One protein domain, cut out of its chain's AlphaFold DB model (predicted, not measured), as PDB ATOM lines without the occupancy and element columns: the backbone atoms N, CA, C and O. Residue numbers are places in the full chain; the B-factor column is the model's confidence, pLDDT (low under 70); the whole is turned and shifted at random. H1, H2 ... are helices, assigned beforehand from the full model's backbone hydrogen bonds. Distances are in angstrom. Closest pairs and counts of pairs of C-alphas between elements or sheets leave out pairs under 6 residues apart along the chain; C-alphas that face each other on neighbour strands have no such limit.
ATOM      1  N   THR A 248     -42.887  22.847 -31.805       56.75
ATOM      2  CA  THR A 248     -41.607  23.477 -32.140       56.75
ATOM      3  C   THR A 248     -41.423  23.451 -33.659       56.75
ATOM      4  O   THR A 248     -41.892  22.532 -34.319       56.75
ATOM      5  N   HIS A 249     -40.747  24.444 -34.237       67.50
ATOM      6  CA  HIS A 249     -40.116  24.271 -35.546       67.50
ATOM      7  C   HIS A 249     -38.792  23.548 -35.295       67.50
ATOM      8  O   HIS A 249     -37.849  24.169 -34.804       67.50
ATOM      9  N   SER A 250     -38.742  22.236 -35.540       77.12
ATOM     10  CA  SER A 250     -37.495  21.472 -35.610       77.12
ATOM     11  C   SER A 250     -37.014  21.467 -37.058       77.12
ATOM     12  O   SER A 250     -37.603  20.784 -37.904       77.12
ATOM     13  N   PRO A 251     -35.919  22.180 -37.352       67.50
ATOM     14  CA  PRO A 251     -35.299  22.140 -38.667       67.50
ATOM     15  C   PRO A 251     -34.843  20.726 -39.047       67.50
ATOM     16  O   PRO A 251     -34.864  20.354 -40.214       67.50
ATOM     17  N   GLU A 252     -34.464  19.905 -38.061       70.25
ATOM     18  CA  GLU A 252     -34.077  18.509 -38.268       70.25
ATOM     19  C   GLU A 252     -35.256  17.667 -38.763       70.25
ATOM     20  O   GLU A 252     -35.108  16.887 -39.704       70.25
ATOM     21  N   ALA A 253     -36.436  17.841 -38.159       81.44
ATOM     22  CA  ALA A 253     -37.640  17.140 -38.585       81.44
ATOM     23  C   ALA A 253     -38.090  17.588 -39.979       81.44
ATOM     24  O   ALA A 253     -38.493  16.752 -40.784       81.44
ATOM     25  N   TRP A 254     -37.985  18.881 -40.291       83.31
ATOM     26  CA  TRP A 254     -38.359  19.380 -41.611       83.31
ATOM     27  C   TRP A 254     -37.393  18.921 -42.708       83.31
ATOM     28  O   TRP A 254     -37.826  18.459 -43.763       83.31
ATOM     29  N   ALA A 255     -36.088  18.940 -42.441       73.06
ATOM     30  CA  ALA A 255     -35.100  18.364 -43.343       73.06
ATOM     31  C   ALA A 255     -35.350  16.867 -43.576       73.06
ATOM     32  O   ALA A 255     -35.285  16.403 -44.711       73.06
ATOM     33  N   ALA A 256     -35.709  16.121 -42.523       79.56
ATOM     34  CA  ALA A 256     -36.090  14.718 -42.651       79.56
ATOM     35  C   ALA A 256     -37.312  14.535 -43.566       79.56
ATOM     36  O   ALA A 256     -37.283  13.642 -44.409       79.56
ATOM     37  N   VAL A 257     -38.332  15.399 -43.462       85.94
ATOM     38  CA  VAL A 257     -39.484  15.407 -44.384       85.94
ATOM     39  C   VAL A 257     -39.043  15.657 -45.824       85.94
ATOM     40  O   VAL A 257     -39.425  14.910 -46.720       85.94
ATOM     41  N   LEU A 258     -38.214  16.676 -46.062       82.12
ATOM     42  CA  LEU A 258     -37.714  16.999 -47.401       82.12
ATOM     43  C   LEU A 258     -36.842  15.886 -47.993       82.12
ATOM     44  O   LEU A 258     -36.759  15.757 -49.216       82.12
ATOM     45  N   SER A 259     -36.202  15.076 -47.151       76.56
ATOM     46  CA  SER A 259     -35.420  13.906 -47.553       76.56
ATOM     47  C   SER A 259     -36.253  12.635 -47.756       76.56
ATOM     48  O   SER A 259     -35.689  11.639 -48.216       76.56
ATOM     49  N   LEU A 260     -37.558  12.631 -47.451       81.19
ATOM     50  CA  LEU A 260     -38.406  11.465 -47.708       81.19
ATOM     51  C   LEU A 260     -38.474  11.177 -49.219       81.19
ATOM     52  O   LEU A 260     -38.735  12.089 -50.013       81.19
ATOM     53  N   PRO A 261     -38.256   9.918 -49.645       81.75
ATOM     54  CA  PRO A 261     -38.501   9.507 -51.021       81.75
ATOM     55  C   PRO A 261     -39.953   9.766 -51.424       81.75
ATOM     56  O   PRO A 261     -40.866   9.631 -50.604       81.75
ATOM     57  N   ARG A 262     -40.180  10.083 -52.705       80.44
ATOM     58  CA  ARG A 262     -41.533  10.321 -53.231       80.44
ATOM     59  C   ARG A 262     -42.436   9.108 -53.003       80.44
ATOM     60  O   ARG A 262     -43.611   9.291 -52.714       80.44
ATOM     61  N   GLU A 263     -41.889   7.895 -53.079       85.06
ATOM     62  CA  GLU A 263     -42.627   6.659 -52.805       85.06
ATOM     63  C   GLU A 263     -43.119   6.605 -51.353       85.06
ATOM     64  O   GLU A 263     -44.273   6.275 -51.114       85.06
ATOM     65  N   GLN A 264     -42.287   7.009 -50.386       85.62
ATOM     66  CA  GLN A 264     -42.696   7.046 -48.977       85.62
ATOM     67  C   GLN A 264     -43.756   8.118 -48.719       85.62
ATOM     68  O   GLN A 264     -44.681   7.884 -47.950       85.62
ATOM     69  N   LEU A 265     -43.643   9.280 -49.368       85.12
ATOM     70  CA  LEU A 265     -44.665  10.325 -49.286       85.12
ATOM     71  C   LEU A 265     -45.997   9.872 -49.901       85.12
ATOM     72  O   LEU A 265     -47.046  10.236 -49.381       85.12
ATOM     73  N   ALA A 266     -45.957   9.069 -50.968       84.62
ATOM     74  CA  ALA A 266     -47.144   8.515 -51.621       84.62
ATOM     75  C   ALA A 266     -47.827   7.390 -50.817       84.62
ATOM     76  O   ALA A 266     -48.990   7.082 -51.066       84.62
ATOM     77  N   ASP A 267     -47.118   6.773 -49.868       89.44
ATOM     78  CA  ASP A 267     -47.676   5.769 -48.957       89.44
ATOM     79  C   ASP A 267     -48.264   6.397 -47.672       89.44
ATOM     80  O   ASP A 267     -48.973   5.721 -46.921       89.44
ATOM     81  N   MET A 268     -47.987   7.680 -47.398       82.94
ATOM     82  CA  MET A 268     -48.449   8.385 -46.196       82.94
ATOM     83  C   MET A 268     -49.809   9.053 -46.398       82.94
ATOM     84  O   MET A 268     -50.027   9.810 -47.343       82.94
ATOM     85  N   THR A 269     -50.718   8.894 -45.433       79.00
ATOM     86  CA  THR A 269     -51.893   9.774 -45.353       79.00
ATOM     87  C   THR A 269     -51.534  11.110 -44.680       79.00
ATOM     88  O   THR A 269     -50.595  11.165 -43.881       79.00
ATOM     89  N   PRO A 270     -52.296  12.200 -44.918       71.69
ATOM     90  CA  PRO A 270     -52.132  13.448 -44.165       71.69
ATOM     91  C   PRO A 270     -52.208  13.245 -42.645       71.69
ATOM     92  O   PRO A 270     -51.478  13.888 -41.893       71.69
ATOM     93  N   LEU A 271     -53.037  12.306 -42.185       60.88
ATOM     94  CA  LEU A 271     -53.132  11.968 -40.771       60.88
ATOM     95  C   LEU A 271     -51.860  11.283 -40.252       60.88
ATOM     96  O   LEU A 271     -51.402  11.633 -39.165       60.88
ATOM     97  N   ASP A 272     -51.281  10.347 -41.009       74.00
ATOM     98  CA  ASP A 272     -50.023   9.688 -40.626       74.00
ATOM     99  C   ASP A 272     -48.893  10.718 -40.521       74.00
ATOM    100  O   ASP A 272     -48.173  10.766 -39.523       74.00
ATOM    101  N   PHE A 273     -48.804  11.618 -41.506       79.81
ATOM    102  CA  PHE A 273     -47.830  12.705 -41.515       79.81
ATOM    103  C   PHE A 273     -48.013  13.656 -40.333       79.81
ATOM    104  O   PHE A 273     -47.048  14.002 -39.652       79.81
ATOM    105  N   TYR A 274     -49.256  14.051 -40.050       71.44
ATOM    106  CA  TYR A 274     -49.560  14.886 -38.897       71.44
ATOM    107  C   TYR A 274     -49.133  14.198 -37.603       71.44
ATOM    108  O   TYR A 274     -48.385  14.772 -36.822       71.44
ATOM    109  N   GLN A 275     -49.535  12.949 -37.377       66.94
ATOM    110  CA  GLN A 275     -49.169  12.223 -36.159       66.94
ATOM    111  C   GLN A 275     -47.653  12.087 -35.992       66.94
ATOM    112  O   GLN A 275     -47.146  12.216 -34.877       66.94
ATOM    113  N   GLN A 276     -46.935  11.851 -37.091       78.50
ATOM    114  CA  GLN A 276     -45.491  11.667 -37.076       78.50
ATOM    115  C   GLN A 276     -44.730  12.976 -36.838       78.50
ATOM    116  O   GLN A 276     -43.809  13.005 -36.022       78.50
ATOM    117  N   PHE A 277     -45.091  14.055 -37.536       80.62
ATOM    118  CA  PHE A 277     -44.269  15.266 -37.588       80.62
ATOM    119  C   PHE A 277     -44.818  16.438 -36.777       80.62
ATOM    120  O   PHE A 277     -44.048  17.322 -36.408       80.62
ATOM    121  N   ARG A 278     -46.101  16.442 -36.400       74.19
ATOM    122  CA  ARG A 278     -46.711  17.523 -35.605       74.19
ATOM    123  C   ARG A 278     -46.007  17.854 -34.284       74.19
ATOM    124  O   ARG A 278     -46.020  19.032 -33.913       74.19
ATOM    125  N   PRO A 279     -45.415  16.893 -33.547       72.12
ATOM    126  CA  PRO A 279     -44.666  17.220 -32.334       72.12
ATOM    127  C   PRO A 279     -43.414  18.068 -32.601       72.12
ATOM    128  O   PRO A 279     -42.902  18.687 -31.675       72.12
ATOM    129  N   MET A 280     -42.925  18.075 -33.845       78.50
ATOM    130  CA  MET A 280     -41.648  18.660 -34.257       78.50
ATOM    131  C   MET A 280     -41.791  19.735 -35.342       78.50
ATOM    132  O   MET A 280     -40.793  20.348 -35.701       78.50
ATOM    133  N   LEU A 281     -42.989  19.937 -35.892       77.38
ATOM    134  CA  LEU A 281     -43.263  20.918 -36.937       77.38
ATOM    135  C   LEU A 281     -44.386  21.862 -36.518       77.38
ATOM    136  O   LEU A 281     -45.392  21.441 -35.937       77.38
ATOM    137  N   ASP A 282     -44.221  23.131 -36.883       69.81
ATOM    138  CA  ASP A 282     -45.277  24.138 -36.849       69.81
ATOM    139  C   ASP A 282     -46.290  23.967 -37.993       69.81
ATOM    140  O   ASP A 282     -46.097  23.191 -38.932       69.81
ATOM    141  N   ASP A 283     -47.396  24.704 -37.905       64.31
ATOM    142  CA  ASP A 283     -48.499  24.611 -38.864       64.31
ATOM    143  C   ASP A 283     -48.081  24.993 -40.294       64.31
ATOM    144  O   ASP A 283     -48.603  24.424 -41.254       64.31
ATOM    145  N   ALA A 284     -47.112  25.903 -40.451       68.44
ATOM    146  CA  ALA A 284     -46.612  26.293 -41.766       68.44
ATOM    147  C   ALA A 284     -45.838  25.143 -42.424       68.44
ATOM    148  O   ALA A 284     -46.022  24.863 -43.608       68.44
ATOM    149  N   HIS A 285     -45.009  24.432 -41.660       79.81
ATOM    150  CA  HIS A 285     -44.260  23.273 -42.151       79.81
ATOM    151  C   HIS A 285     -45.149  22.051 -42.375       79.81
ATOM    152  O   HIS A 285     -44.906  21.275 -43.298       79.81
ATOM    153  N   LEU A 286     -46.227  21.907 -41.608       76.25
ATOM    154  CA  LEU A 286     -47.227  20.876 -41.871       76.25
ATOM    155  C   LEU A 286     -48.005  21.143 -43.153       76.25
ATOM    156  O   LEU A 286     -48.200  20.217 -43.928       76.25
ATOM    157  N   GLU A 287     -48.395  22.394 -43.420       73.31
ATOM    158  CA  GLU A 287     -49.040  22.761 -44.687       73.31
ATOM    159  C   GLU A 287     -48.118  22.475 -45.882       73.31
ATOM    160  O   GLU A 287     -48.561  21.891 -46.874       73.31
ATOM    161  N   LYS A 288     -46.820  22.792 -45.759       80.69
ATOM    162  CA  LYS A 288     -45.806  22.399 -46.752       80.69
ATOM    163  C   LYS A 288     -45.736  20.874 -46.910       80.69
ATOM    164  O   LYS A 288     -45.732  20.378 -48.032       80.69
ATOM    165  N   GLY A 289     -45.725  20.125 -45.808       83.25
ATOM    166  CA  GLY A 289     -45.723  18.661 -45.811       83.25
ATOM    167  C   GLY A 289     -46.951  18.038 -46.483       83.25
ATOM    168  O   GLY A 289     -46.817  17.130 -47.300       83.25
ATOM    169  N   TYR A 290     -48.146  18.568 -46.224       78.94
ATOM    170  CA  TYR A 290     -49.373  18.131 -46.895       78.94
ATOM    171  C   TYR A 290     -49.348  18.402 -48.392       78.94
ATOM    172  O   TYR A 290     -49.814  17.569 -49.168       78.94
ATOM    173  N   ALA A 291     -48.776  19.533 -48.809       75.12
ATOM    174  CA  ALA A 291     -48.593  19.822 -50.222       75.12
ATOM    175  C   ALA A 291     -47.671  18.779 -50.886       75.12
ATOM    176  O   ALA A 291     -48.006  18.279 -51.959       75.12
ATOM    177  N   LEU A 292     -46.576  18.375 -50.224       81.25
ATOM    178  CA  LEU A 292     -45.683  17.312 -50.711       81.25
ATOM    179  C   LEU A 292     -46.403  15.961 -50.861       81.25
ATOM    180  O   LEU A 292     -46.220  15.283 -51.870       81.25
ATOM    181  N   ILE A 293     -47.252  15.585 -49.900       81.50
ATOM    182  CA  ILE A 293     -48.064  14.355 -49.972       81.50
ATOM    183  C   ILE A 293     -49.085  14.434 -51.111       81.50
ATOM    184  O   ILE A 293     -49.232  13.487 -51.881       81.50
ATOM    185  N   ALA A 294     -49.774  15.569 -51.259       70.38
ATOM    186  CA  ALA A 294     -50.730  15.770 -52.344       70.38
ATOM    187  C   ALA A 294     -50.060  15.653 -53.723       70.38
ATOM    188  O   ALA A 294     -50.620  15.034 -54.623       70.38
ATOM    189  N   ASP A 295     -48.845  16.182 -53.898       79.75
ATOM    190  CA  ASP A 295     -48.078  15.975 -55.133       79.75
ATOM    191  C   ASP A 295     -47.658  14.521 -55.330       79.75
ATOM    192  O   ASP A 295     -47.826  13.978 -56.424       79.75
ATOM    193  N   ALA A 296     -47.180  13.856 -54.278       79.38
ATOM    194  CA  ALA A 296     -46.833  12.441 -54.343       79.38
ATOM    195  C   ALA A 296     -48.032  11.578 -54.789       79.38
ATOM    196  O   ALA A 296     -47.855  10.662 -55.592       79.38
ATOM    197  N   HIS A 297     -49.252  11.940 -54.372       78.50
ATOM    198  CA  HIS A 297     -50.513  11.323 -54.801       78.50
ATOM    199  C   HIS A 297     -51.044  11.798 -56.168       78.50
ATOM    200  O   HIS A 297     -52.015  11.233 -56.669       78.50
ATOM    201  N   GLY A 298     -50.457  12.833 -56.775       75.88
ATOM    202  CA  GLY A 298     -50.950  13.429 -58.022       75.88
ATOM    203  C   GLY A 298     -52.230  14.264 -57.866       75.88
ATOM    204  O   GLY A 298     -52.961  14.445 -58.837       75.88
ATOM    205  N   SER A 299     -52.516  14.765 -56.662       69.69
ATOM    206  CA  SER A 299     -53.703  15.560 -56.307       69.69
ATOM    207  C   SER A 299     -53.382  16.999 -55.861       69.69
ATOM    208  O   SER A 299     -54.203  17.664 -55.225       69.69
ATOM    209  N   ALA A 300     -52.190  17.511 -56.185       71.50
ATOM    210  CA  ALA A 300     -51.786  18.878 -55.862       71.50
ATOM    211  C   ALA A 300     -52.682  19.931 -56.554       71.50
ATOM    212  O   ALA A 300     -52.987  19.836 -57.739       71.50
ATOM    213  N   SER A 301     -53.083  20.960 -55.800       68.50
ATOM    214  CA  SER A 301     -53.786  22.145 -56.313       68.50
ATOM    215  C   SER A 301     -52.781  23.208 -56.763       68.50
ATOM    216  O   SER A 301     -51.620  23.135 -56.374       68.50
ATOM    217  N   ASP A 302     -53.213  24.252 -57.476       65.06
ATOM    218  CA  ASP A 302     -52.335  25.379 -57.850       65.06
ATOM    219  C   ASP A 302     -51.633  26.010 -56.633       65.06
ATOM    220  O   ASP A 302     -50.440  26.308 -56.674       65.06
ATOM    221  N   LYS A 303     -52.347  26.125 -55.502       67.88
ATOM    222  CA  LYS A 303     -51.780  26.579 -54.223       67.88
ATOM    223  C   LYS A 303     -50.745  25.587 -53.678       67.88
ATOM    224  O   LYS A 303     -49.710  26.004 -53.165       67.88
ATOM    225  N   HIS A 304     -51.000  24.280 -53.781       63.47
ATOM    226  CA  HIS A 304     -50.015  23.266 -53.391       63.47
ATOM    227  C   HIS A 304     -48.772  23.352 -54.275       63.47
ATOM    228  O   HIS A 304     -47.672  23.342 -53.740       63.47
ATOM    229  N   LEU A 305     -48.928  23.496 -55.592       64.88
ATOM    230  CA  LEU A 305     -47.815  23.611 -56.536       64.88
ATOM    231  C   LEU A 305     -46.941  24.832 -56.240       64.88
ATOM    232  O   LEU A 305     -45.718  24.733 -56.305       64.88
ATOM    233  N   GLU A 306     -47.538  25.954 -55.836       65.56
ATOM    234  CA  GLU A 306     -46.794  27.122 -55.365       65.56
ATOM    235  C   GLU A 306     -45.964  26.803 -54.108       65.56
ATOM    236  O   GLU A 306     -44.755  27.046 -54.092       65.56
ATOM    237  N   ILE A 307     -46.580  26.191 -53.094       62.69
ATOM    238  CA  ILE A 307     -45.925  25.821 -51.828       62.69
ATOM    239  C   ILE A 307     -44.805  24.791 -52.045       62.69
ATOM    240  O   ILE A 307     -43.702  24.955 -51.518       62.69
ATOM    241  N   ILE A 308     -45.068  23.754 -52.845       62.75
ATOM    242  CA  ILE A 308     -44.086  22.732 -53.228       62.75
ATOM    243  C   ILE A 308     -42.939  23.391 -53.965       62.75
ATOM    244  O   ILE A 308     -41.792  23.101 -53.654       62.75
ATOM    245  N   SER A 309     -43.225  24.304 -54.899       66.12
ATOM    246  CA  SER A 309     -42.172  24.963 -55.658       66.12
ATOM    247  C   SER A 309     -41.176  25.630 -54.715       66.12
ATOM    248  O   SER A 309     -39.988  25.385 -54.858       66.12
ATOM    249  N   VAL A 310     -41.639  26.363 -53.697       67.44
ATOM    250  CA  VAL A 310     -40.785  27.029 -52.701       67.44
ATOM    251  C   VAL A 310     -39.993  26.017 -51.867       67.44
ATOM    252  O   VAL A 310     -38.781  26.163 -51.726       67.44
ATOM    253  N   ALA A 311     -40.643  24.974 -51.344       69.44
ATOM    254  CA  ALA A 311     -39.977  23.948 -50.536       69.44
ATOM    255  C   ALA A 311     -38.928  23.155 -51.343       69.44
ATOM    256  O   ALA A 311     -37.806  22.958 -50.876       69.44
ATOM    257  N   SER A 312     -39.264  22.762 -52.573       70.44
ATOM    258  CA  SER A 312     -38.347  22.128 -53.521       70.44
ATOM    259  C   SER A 312     -37.201  23.058 -53.900       70.44
ATOM    260  O   SER A 312     -36.065  22.618 -53.888       70.44
ATOM    261  N   ARG A 313     -37.448  24.353 -54.131       72.19
ATOM    262  CA  ARG A 313     -36.392  25.337 -54.442       72.19
ATOM    263  C   ARG A 313     -35.386  25.466 -53.307       72.19
ATOM    264  O   ARG A 313     -34.190  25.440 -53.563       72.19
ATOM    265  N   VAL A 314     -35.849  25.558 -52.057       75.56
ATOM    266  CA  VAL A 314     -34.970  25.591 -50.874       75.56
ATOM    267  C   VAL A 314     -34.168  24.292 -50.743       75.56
ATOM    268  O   VAL A 314     -32.981  24.328 -50.420       75.56
ATOM    269  N   LYS A 315     -34.788  23.144 -51.031       78.56
ATOM    270  CA  LYS A 315     -34.112  21.841 -51.036       78.56
ATOM    271  C   LYS A 315     -33.065  21.733 -52.151       78.56
ATOM    272  O   LYS A 315     -31.937  21.343 -51.874       78.56
ATOM    273  N   ASP A 316     -33.410  22.088 -53.383       76.00
ATOM    274  CA  ASP A 316     -32.528  22.012 -54.552       76.00
ATOM    275  C   ASP A 316     -31.336  22.957 -54.381       76.00
ATOM    276  O   ASP A 316     -30.189  22.558 -54.569       76.00
ATOM    277  N   ALA A 317     -31.602  24.177 -53.913       74.12
ATOM    278  CA  ALA A 317     -30.597  25.128 -53.461       74.12
ATOM    279  C   ALA A 317     -29.633  24.505 -52.444       74.12
ATOM    280  O   ALA A 317     -28.415  24.582 -52.598       74.12
ATOM    281  N   ALA A 318     -30.170  23.854 -51.415       79.19
ATOM    282  CA  ALA A 318     -29.361  23.208 -50.398       79.19
ATOM    283  C   ALA A 318     -28.523  22.045 -50.951       79.19
ATOM    284  O   ALA A 318     -27.380  21.883 -50.531       79.19
ATOM    285  N   ILE A 319     -29.040  21.271 -51.909       81.56
ATOM    286  CA  ILE A 319     -28.292  20.187 -52.567       81.56
ATOM    287  C   ILE A 319     -27.160  20.748 -53.433       81.56
ATOM    288  O   ILE A 319     -26.019  20.308 -53.301       81.56
ATOM    289  N   ILE A 320     -27.446  21.749 -54.274       73.88
ATOM    290  CA  ILE A 320     -26.458  22.385 -55.164       73.88
ATOM    291  C   ILE A 320     -25.267  22.930 -54.367       73.88
ATOM    292  O   ILE A 320     -24.127  22.828 -54.810       73.88
ATOM    293  N   ASN A 321     -25.525  23.464 -53.173       73.31
ATOM    294  CA  ASN A 321     -24.500  24.050 -52.309       73.31
ATOM    295  C   ASN A 321     -23.909  23.055 -51.297       73.31
ATOM    296  O   ASN A 321     -23.234  23.461 -50.353       73.31
ATOM    297  N   GLY A 322     -24.192  21.756 -51.446       76.75
ATOM    298  CA  GLY A 322     -23.664  20.704 -50.572       76.75
ATOM    299  C   GLY A 322     -24.150  20.773 -49.118       76.75
ATOM    300  O   GLY A 322     -23.571  20.125 -48.243       76.75
ATOM    301  N   LEU A 323     -25.201  21.549 -48.839       78.94
ATOM    302  CA  LEU A 323     -25.834  21.648 -47.521       78.94
ATOM    303  C   LEU A 323     -26.683  20.406 -47.224       78.94
ATOM    304  O   LEU A 323     -26.782  19.994 -46.071       78.94
ATOM    305  N   LEU A 324     -27.265  19.802 -48.261       82.44
ATOM    306  CA  LEU A 324     -27.933  18.503 -48.218       82.44
ATOM    307  C   LEU A 324     -27.281  17.542 -49.223       82.44
ATOM    308  O   LEU A 324     -26.789  17.986 -50.261       82.44
ATOM    309  N   PRO A 325     -27.269  16.225 -48.952       81.75
ATOM    310  CA  PRO A 325     -26.774  15.258 -49.916       81.75
ATOM    311  C   PRO A 325     -27.749  15.119 -51.094       81.75
ATOM    312  O   PRO A 325     -28.965  15.148 -50.916       81.75
ATOM    313  N   GLU A 326     -27.217  14.888 -52.297       79.75
ATOM    314  CA  GLU A 326     -28.026  14.578 -53.486       79.75
ATOM    315  C   GLU A 326     -28.823  13.271 -53.305       79.75
ATOM    316  O   GLU A 326     -29.938  13.126 -53.808       79.75
ATOM    317  N   LYS A 327     -28.253  12.306 -52.567       76.75
ATOM    318  CA  LYS A 327     -28.858  11.004 -52.256       76.75
ATOM    319  C   LYS A 327     -28.531  10.576 -50.828       76.75
ATOM    320  O   LYS A 327     -27.405  10.746 -50.374       76.75
ATOM    321  N   GLY A 328     -29.486   9.919 -50.170       72.75
ATOM    322  CA  GLY A 328     -29.322   9.398 -48.810       72.75
ATOM    323  C   GLY A 328     -29.749  10.386 -47.723       72.75
ATOM    324  O   GLY A 328     -30.319  11.438 -48.003       72.75
ATOM    325  N   THR A 329     -29.521  10.010 -46.467       73.81
ATOM    326  CA  THR A 329     -29.928  10.805 -45.302       73.81
ATOM    327  C   THR A 329     -28.826  11.806 -44.937       73.81
ATOM    328  O   THR A 329     -27.676  11.380 -44.807       73.81
ATOM    329  N   PRO A 330     -29.137  13.105 -44.760       79.62
ATOM    330  CA  PRO A 330     -28.162  14.097 -44.311       79.62
ATOM    331  C   PRO A 330     -27.608  13.757 -42.924       79.62
ATOM    332  O   PRO A 330     -28.341  13.304 -42.041       79.62
ATOM    333  N   ASP A 331     -26.313  14.001 -42.720       81.81
ATOM    334  CA  ASP A 331     -25.695  13.895 -41.401       81.81
ATOM    335  C   ASP A 331     -26.041  15.097 -40.498       81.81
ATOM    336  O   ASP A 331     -26.677  16.072 -40.904       81.81
ATOM    337  N   LYS A 332     -25.613  15.047 -39.231       76.00
ATOM    338  CA  LYS A 332     -25.916  16.097 -38.247       76.00
ATOM    339  C   LYS A 332     -25.357  17.475 -38.636       76.00
ATOM    340  O   LYS A 332     -25.986  18.485 -38.323       76.00
ATOM    341  N   ALA A 333     -24.195  17.536 -39.284       79.38
ATOM    342  CA  ALA A 333     -23.576  18.795 -39.687       79.38
ATOM    343  C   ALA A 333     -24.298  19.399 -40.902       79.38
ATOM    344  O   ALA A 333     -24.563  20.602 -40.926       79.38
ATOM    345  N   GLN A 334     -24.679  18.562 -41.866       82.94
ATOM    346  CA  GLN A 334     -25.510  18.937 -43.012       82.94
ATOM    347  C   GLN A 334     -26.873  19.468 -42.556       82.94
ATOM    348  O   GLN A 334     -27.277  20.561 -42.949       82.94
ATOM    349  N   LEU A 335     -27.529  18.769 -41.626       76.25
ATOM    350  CA  LEU A 335     -28.781  19.221 -41.012       76.25
ATOM    351  C   LEU A 335     -28.638  20.590 -40.335       76.25
ATOM    352  O   LEU A 335     -29.500  21.452 -40.494       76.25
ATOM    353  N   GLN A 336     -27.540  20.823 -39.612       75.12
ATOM    354  CA  GLN A 336     -27.290  22.106 -38.957       75.12
ATOM    355  C   GLN A 336     -27.092  23.248 -39.966       75.12
ATOM    356  O   GLN A 336     -27.631  24.337 -39.760       75.12
ATOM    357  N   LYS A 337     -26.359  23.010 -41.059       78.50
ATOM    358  CA  LYS A 337     -26.158  24.000 -42.129       78.50
ATOM    359  C   LYS A 337     -27.455  24.291 -42.883       78.50
ATOM    360  O   LYS A 337     -27.790  25.451 -43.095       78.50
ATOM    361  N   PHE A 338     -28.227  23.258 -43.216       82.19
ATOM    362  CA  PHE A 338     -29.539  23.411 -43.844       82.19
ATOM    363  C   PHE A 338     -30.505  24.215 -42.961       82.19
ATOM    364  O   PHE A 338     -31.132  25.168 -43.408       82.19
ATOM    365  N   SER A 339     -30.536  23.899 -41.669       75.69
ATOM    366  CA  SER A 339     -31.289  24.620 -40.642       75.69
ATOM    367  C   SER A 339     -30.922  26.109 -40.559       75.69
ATOM    368  O   SER A 339     -31.784  26.967 -40.366       75.69
ATOM    369  N   GLN A 340     -29.636  26.446 -40.702       77.50
ATOM    370  CA  GLN A 340     -29.178  27.838 -40.768       77.50
ATOM    371  C   GLN A 340     -29.617  28.520 -42.065       77.50
ATOM    372  O   GLN A 340     -30.112  29.645 -42.011       77.50
ATOM    373  N   PHE A 341     -29.501  27.822 -43.197       82.00
ATOM    374  CA  PHE A 341     -29.930  28.322 -44.499       82.00
ATOM    375  C   PHE A 341     -31.418  28.665 -44.510       82.00
ATOM    376  O   PHE A 341     -31.796  29.767 -44.894       82.00
ATOM    377  N   GLU A 342     -32.259  27.754 -44.025       79.00
ATOM    378  CA  GLU A 342     -33.705  27.947 -43.979       79.00
ATOM    379  C   GLU A 342     -34.089  29.149 -43.111       79.00
ATOM    380  O   GLU A 342     -34.851  30.008 -43.551       79.00
ATOM    381  N   ARG A 343     -33.489  29.284 -41.919       76.44
ATOM    382  CA  ARG A 343     -33.692  30.475 -41.077       76.44
ATOM    383  C   ARG A 343     -33.304  31.758 -41.796       76.44
ATOM    384  O   ARG A 343     -34.010  32.758 -41.684       76.44
ATOM    385  N   ALA A 344     -32.194  31.737 -42.526       79.06
ATOM    386  CA  ALA A 344     -31.742  32.893 -43.274       79.06
ATOM    387  C   ALA A 344     -32.730  33.249 -44.402       79.06
ATOM    388  O   ALA A 344     -33.034  34.433 -44.578       79.06
ATOM    389  N   VAL A 345     -33.266  32.246 -45.115       81.12
ATOM    390  CA  VAL A 345     -34.323  32.414 -46.128       81.12
ATOM    391  C   VAL A 345     -35.571  33.016 -45.498       81.12
ATOM    392  O   VAL A 345     -36.035  34.062 -45.950       81.12
ATOM    393  N   ASP A 346     -36.063  32.440 -44.407       75.44
ATOM    394  CA  ASP A 346     -37.234  32.933 -43.684       75.44
ATOM    395  C   ASP A 346     -37.055  34.377 -43.199       75.44
ATOM    396  O   ASP A 346     -37.942  35.216 -43.373       75.44
ATOM    397  N   ASP A 347     -35.901  34.709 -42.620       75.88
ATOM    398  CA  ASP A 347     -35.589  36.072 -42.185       75.88
ATOM    399  C   ASP A 347     -35.515  37.040 -43.362       75.88
ATOM    400  O   ASP A 347     -35.906  38.207 -43.249       75.88
ATOM    401  N   ARG A 348     -35.004  36.591 -44.511       82.25
ATOM    402  CA  ARG A 348     -34.952  37.407 -45.720       82.25
ATOM    403  C   ARG A 348     -36.343  37.650 -46.292       82.25
ATOM    404  O   ARG A 348     -36.639  38.800 -46.607       82.25
ATOM    405  N   VAL A 349     -37.192  36.627 -46.348       80.31
ATOM    406  CA  VAL A 349     -38.598  36.745 -46.756       80.31
ATOM    407  C   VAL A 349     -39.345  37.680 -45.811       80.31
ATOM    408  O   VAL A 349     -39.951  38.644 -46.270       80.31
ATOM    409  N   ARG A 350     -39.240  37.480 -44.490       77.19
ATOM    410  CA  ARG A 350     -39.872  38.356 -43.489       77.19
ATOM    411  C   ARG A 350     -39.451  39.812 -43.656       77.19
ATOM    412  O   ARG A 350     -40.303  40.697 -43.618       77.19
ATOM    413  N   ARG A 351     -38.153  40.065 -43.853       79.69
ATOM    414  CA  ARG A 351     -37.648  41.417 -44.112       79.69
ATOM    415  C   ARG A 351     -38.231  41.976 -45.398       79.69
ATOM    416  O   ARG A 351     -38.821  43.040 -45.327       79.69
ATOM    417  N   PHE A 352     -38.155  41.252 -46.513       81.38
ATOM    418  CA  PHE A 352     -38.710  41.686 -47.798       81.38
ATOM    419  C   PHE A 352     -40.199  42.051 -47.694       81.38
ATOM    420  O   PHE A 352     -40.629  43.111 -48.143       81.38
ATOM    421  N   GLU A 353     -40.993  41.224 -47.013       82.38
ATOM    422  CA  GLU A 353     -42.410  41.506 -46.777       82.38
ATOM    423  C   GLU A 353     -42.631  42.774 -45.943       82.38
ATOM    424  O   GLU A 353     -43.552  43.546 -46.208       82.38
ATOM    425  N   GLN A 354     -41.790  43.022 -44.941       80.75
ATOM    426  CA  GLN A 354     -41.893  44.211 -44.098       80.75
ATOM    427  C   GLN A 354     -41.366  45.476 -44.781       80.75
ATOM    428  O   GLN A 354     -41.973  46.534 -44.635       80.75
ATOM    429  N   THR A 355     -40.254  45.387 -45.511       78.12
ATOM    430  CA  THR A 355     -39.546  46.538 -46.081       78.12
ATOM    431  C   THR A 355     -40.036  46.873 -47.477       78.12
ATOM    432  O   THR A 355     -40.516  47.980 -47.708       78.12
ATOM    433  N   ASP A 356     -39.961  45.920 -48.402       80.25
ATOM    434  CA  ASP A 356     -40.242  46.125 -49.825       80.25
ATOM    435  C   ASP A 356     -41.744  46.153 -50.088       80.25
ATOM    436  O   ASP A 356     -42.236  46.950 -50.888       80.25
ATOM    437  N   LEU A 357     -42.490  45.310 -49.369       81.38
ATOM    438  CA  LEU A 357     -43.947  45.233 -49.480       81.38
ATOM    439  C   LEU A 357     -44.674  46.069 -48.417       81.38
ATOM    440  O   LEU A 357     -45.909  46.107 -48.407       81.38
ATOM    441  N   ALA A 358     -43.935  46.759 -47.539       84.81
ATOM    442  CA  ALA A 358     -44.464  47.591 -46.456       84.81
ATOM    443  C   ALA A 358     -45.498  46.868 -45.562       84.81
ATOM    444  O   ALA A 358     -46.433  47.489 -45.055       84.81
ATOM    445  N   GLY A 359     -45.399  45.540 -45.444       80.31
ATOM    446  CA  GLY A 359     -46.347  44.687 -44.726       80.31
ATOM    447  C   GLY A 359     -47.741  44.576 -45.361       80.31
ATOM    448  O   GLY A 359     -48.636  44.000 -44.748       80.31
ATOM    449  N   LYS A 360     -47.964  45.118 -46.566       81.50
ATOM    450  CA  LYS A 360     -49.297  45.167 -47.199       81.50
ATOM    451  C   LYS A 360     -49.756  43.821 -47.751       81.50
ATOM    452  O   LYS A 360     -50.955  43.590 -47.874       81.50
ATOM    453  N   ARG A 361     -48.810  42.962 -48.137       85.94
ATOM    454  CA  ARG A 361     -49.067  41.618 -48.664       85.94
ATOM    455  C   ARG A 361     -47.865  40.708 -48.434       85.94
ATOM    456  O   ARG A 361     -46.761  41.187 -48.189       85.94
ATOM    457  N   LYS A 362     -48.102  39.404 -48.561       78.56
ATOM    458  CA  LYS A 362     -47.058  38.378 -48.582       78.56
ATOM    459  C   LYS A 362     -46.301  38.376 -49.915       78.56
ATOM    460  O   LYS A 362     -46.825  38.866 -50.926       78.56
ATOM    461  N   ALA A 363     -45.073  37.863 -49.891       73.38
ATOM    462  CA  ALA A 363     -44.279  37.657 -51.098       73.38
ATOM    463  C   ALA A 363     -44.964  36.618 -52.001       73.38
ATOM    464  O   ALA A 363     -45.465  35.607 -51.514       73.38
ATOM    465  N   ASN A 364     -45.015  36.879 -53.307       74.88
ATOM    466  CA  ASN A 364     -45.521  35.912 -54.284       74.88
ATOM    467  C   ASN A 364     -44.416  34.929 -54.711       74.88
ATOM    468  O   ASN A 364     -43.239  35.134 -54.413       74.88
ATOM    469  N   SER A 365     -44.763  33.881 -55.456       62.91
ATOM    470  CA  SER A 365     -43.801  32.840 -55.850       62.91
ATOM    471  C   SER A 365     -42.619  33.332 -56.697       62.91
ATOM    472  O   SER A 365     -41.528  32.778 -56.579       62.91
ATOM    473  N   GLN A 366     -42.780  34.373 -57.524       69.06
ATOM    474  CA  GLN A 366     -41.657  34.949 -58.281       69.06
ATOM    475  C   GLN A 366     -40.700  35.720 -57.363       69.06
ATOM    476  O   GLN A 366     -39.485  35.637 -57.520       69.06
ATOM    477  N   GLU A 367     -41.236  36.438 -56.378       79.62
ATOM    478  CA  GLU A 367     -40.444  37.163 -55.380       79.62
ATOM    479  C   GLU A 367     -39.707  36.198 -54.448       79.62
ATOM    480  O   GLU A 367     -38.521  36.381 -54.184       79.62
ATOM    481  N   LEU A 368     -40.378  35.129 -54.007       75.12
ATOM    482  CA  LEU A 368     -39.761  34.057 -53.225       75.12
ATOM    483  C   LEU A 368     -38.635  33.373 -54.003       75.12
ATOM    484  O   LEU A 368     -37.572  33.135 -53.435       75.12
ATOM    485  N   GLN A 369     -38.829  33.124 -55.304       71.12
ATOM    486  CA  GLN A 369     -37.776  32.585 -56.164       71.12
ATOM    487  C   GLN A 369     -36.554  33.492 -56.189       71.12
ATOM    488  O   GLN A 369     -35.446  33.028 -55.952       71.12
ATOM    489  N   LEU A 370     -36.755  34.785 -56.441       76.00
ATOM    490  CA  LEU A 370     -35.654  35.735 -56.514       76.00
ATOM    491  C   LEU A 370     -34.897  35.813 -55.181       76.00
ATOM    492  O   LEU A 370     -33.672  35.913 -55.173       76.00
ATOM    493  N   ILE A 371     -35.616  35.758 -54.056       80.50
ATOM    494  CA  ILE A 371     -35.020  35.746 -52.717       80.50
ATOM    495  C   ILE A 371     -34.143  34.508 -52.533       80.50
ATOM    496  O   ILE A 371     -32.984  34.654 -52.150       80.50
ATOM    497  N   ILE A 372     -34.672  33.319 -52.827       77.94
ATOM    498  CA  ILE A 372     -33.942  32.055 -52.670       77.94
ATOM    499  C   ILE A 372     -32.730  32.023 -53.606       77.94
ATOM    500  O   ILE A 372     -31.621  31.788 -53.136       77.94
ATOM    501  N   ASP A 373     -32.912  32.346 -54.890       75.50
ATOM    502  CA  ASP A 373     -31.829  32.387 -55.880       75.50
ATOM    503  C   ASP A 373     -30.727  33.359 -55.459       75.50
ATOM    504  O   ASP A 373     -29.547  33.027 -55.517       75.50
ATOM    505  N   THR A 374     -31.094  34.548 -54.972       78.62
ATOM    506  CA  THR A 374     -30.106  35.530 -54.505       78.62
ATOM    507  C   THR A 374     -29.330  34.999 -53.308       78.62
ATOM    508  O   THR A 374     -28.124  35.173 -53.257       78.62
ATOM    509  N   MET A 375     -29.991  34.340 -52.355       80.25
ATOM    510  CA  MET A 375     -29.323  33.811 -51.161       80.25
ATOM    511  C   MET A 375     -28.405  32.629 -51.449       80.25
ATOM    512  O   MET A 375     -27.417  32.437 -50.748       80.25
ATOM    513  N   VAL A 376     -28.735  31.844 -52.469       76.38
ATOM    514  CA  VAL A 376     -27.880  30.769 -52.970       76.38
ATOM    515  C   VAL A 376     -26.654  31.326 -53.673       76.38
ATOM    516  O   VAL A 376     -25.554  30.829 -53.469       76.38
ATOM    517  N   LEU A 377     -26.849  32.347 -54.504       78.31
ATOM    518  CA  LEU A 377     -25.779  32.971 -55.278       78.31
ATOM    519  C   LEU A 377     -24.926  33.934 -54.444       78.31
ATOM    520  O   LEU A 377     -23.860  34.350 -54.894       78.31
ATOM    521  N   ASP A 378     -25.383  34.303 -53.248       89.00
ATOM    522  CA  ASP A 378     -24.631  35.115 -52.299       89.00
ATOM    523  C   ASP A 378     -23.591  34.263 -51.563       89.00
ATOM    524  O   ASP A 378     -23.739  33.896 -50.392       89.00
TER     525      ASP A 378
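What this domain is: This is residues 248 to 378 of the 453 residues of the protein "Transglycosylase SLT domain-containing protein" of Alcaligenaceae bacterium (UniProt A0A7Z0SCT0). The long helix H6 slants across H7, which lies side by side with H5; H4 crosses the first part of H5 on the other side. The short helices H2 and H3 pack on H4, while H1 packs on H6. The printed part has 131 residues, with seven named helices, H1 to H7 in chain order, and no named strand: the class is all helix. It is compact, with a radius of gyration of the C-alphas of 14.6 A and spans of 41 by 33 by 26 A.

Where its parts are: Find C-alpha 332 at (-25.916, 16.097, -38.247); from there H6, residues 332 to 355, runs 34.3 A to C-alpha 355 at (-39.546, 46.538, -46.081). H5 is residues 302 to 320, 26.2 A; H7, residues 365 to 377, 18.0 A, ends at (-25.779, 32.971, -55.278). H4 is residues 283 to 296, 19.8 A. The short ones are H1, 251 to 258, H2, 262 to 267, and H3, 270 to 277.

How they stand to each other: Look along H6: its residues 345 to 349 touch H7 at a steep tilt of 51 degrees, closest at the C-alphas of Val 345 and Ile 372, 6.6 A. H5 and H6 only just touch, with 3 pairs of C-alphas within 8 A, the closest Ala 318 and Phe 338 at 6.6 A. Residues 335 to 339 of H6 touch H1, closest at C-alphas 339 and 251, 5.1 A. H5 and H7 touch at a shallow tilt of 4 degrees, the same way, closest at C-alphas 317 and 376, 6.3 A. Residues 304 to 311 of H5 touch H4, about perpendicular at 85 degrees, closest at C-alphas 304 and 291, 4.9 A. H4 touches H2, closest at C-alphas 296 and 266, 4.8 A, with its residues 292 to 296 alone, and H3, closest at C-alphas 290 and 270, 6.1 A. H4 and H6 are apart. In H1 to H7 every O i to N i+4 pair is within hydrogen-bond range.

The domain as a whole: The C-alphas farthest apart, Asp 267 and Ala 358, are 42.0 A apart. The printed part has no cut; the link from H5 to H6 is long, with 11 residues. Mean pLDDT of the printed part is 76.4, and residues 301 to 311 are among those under 70.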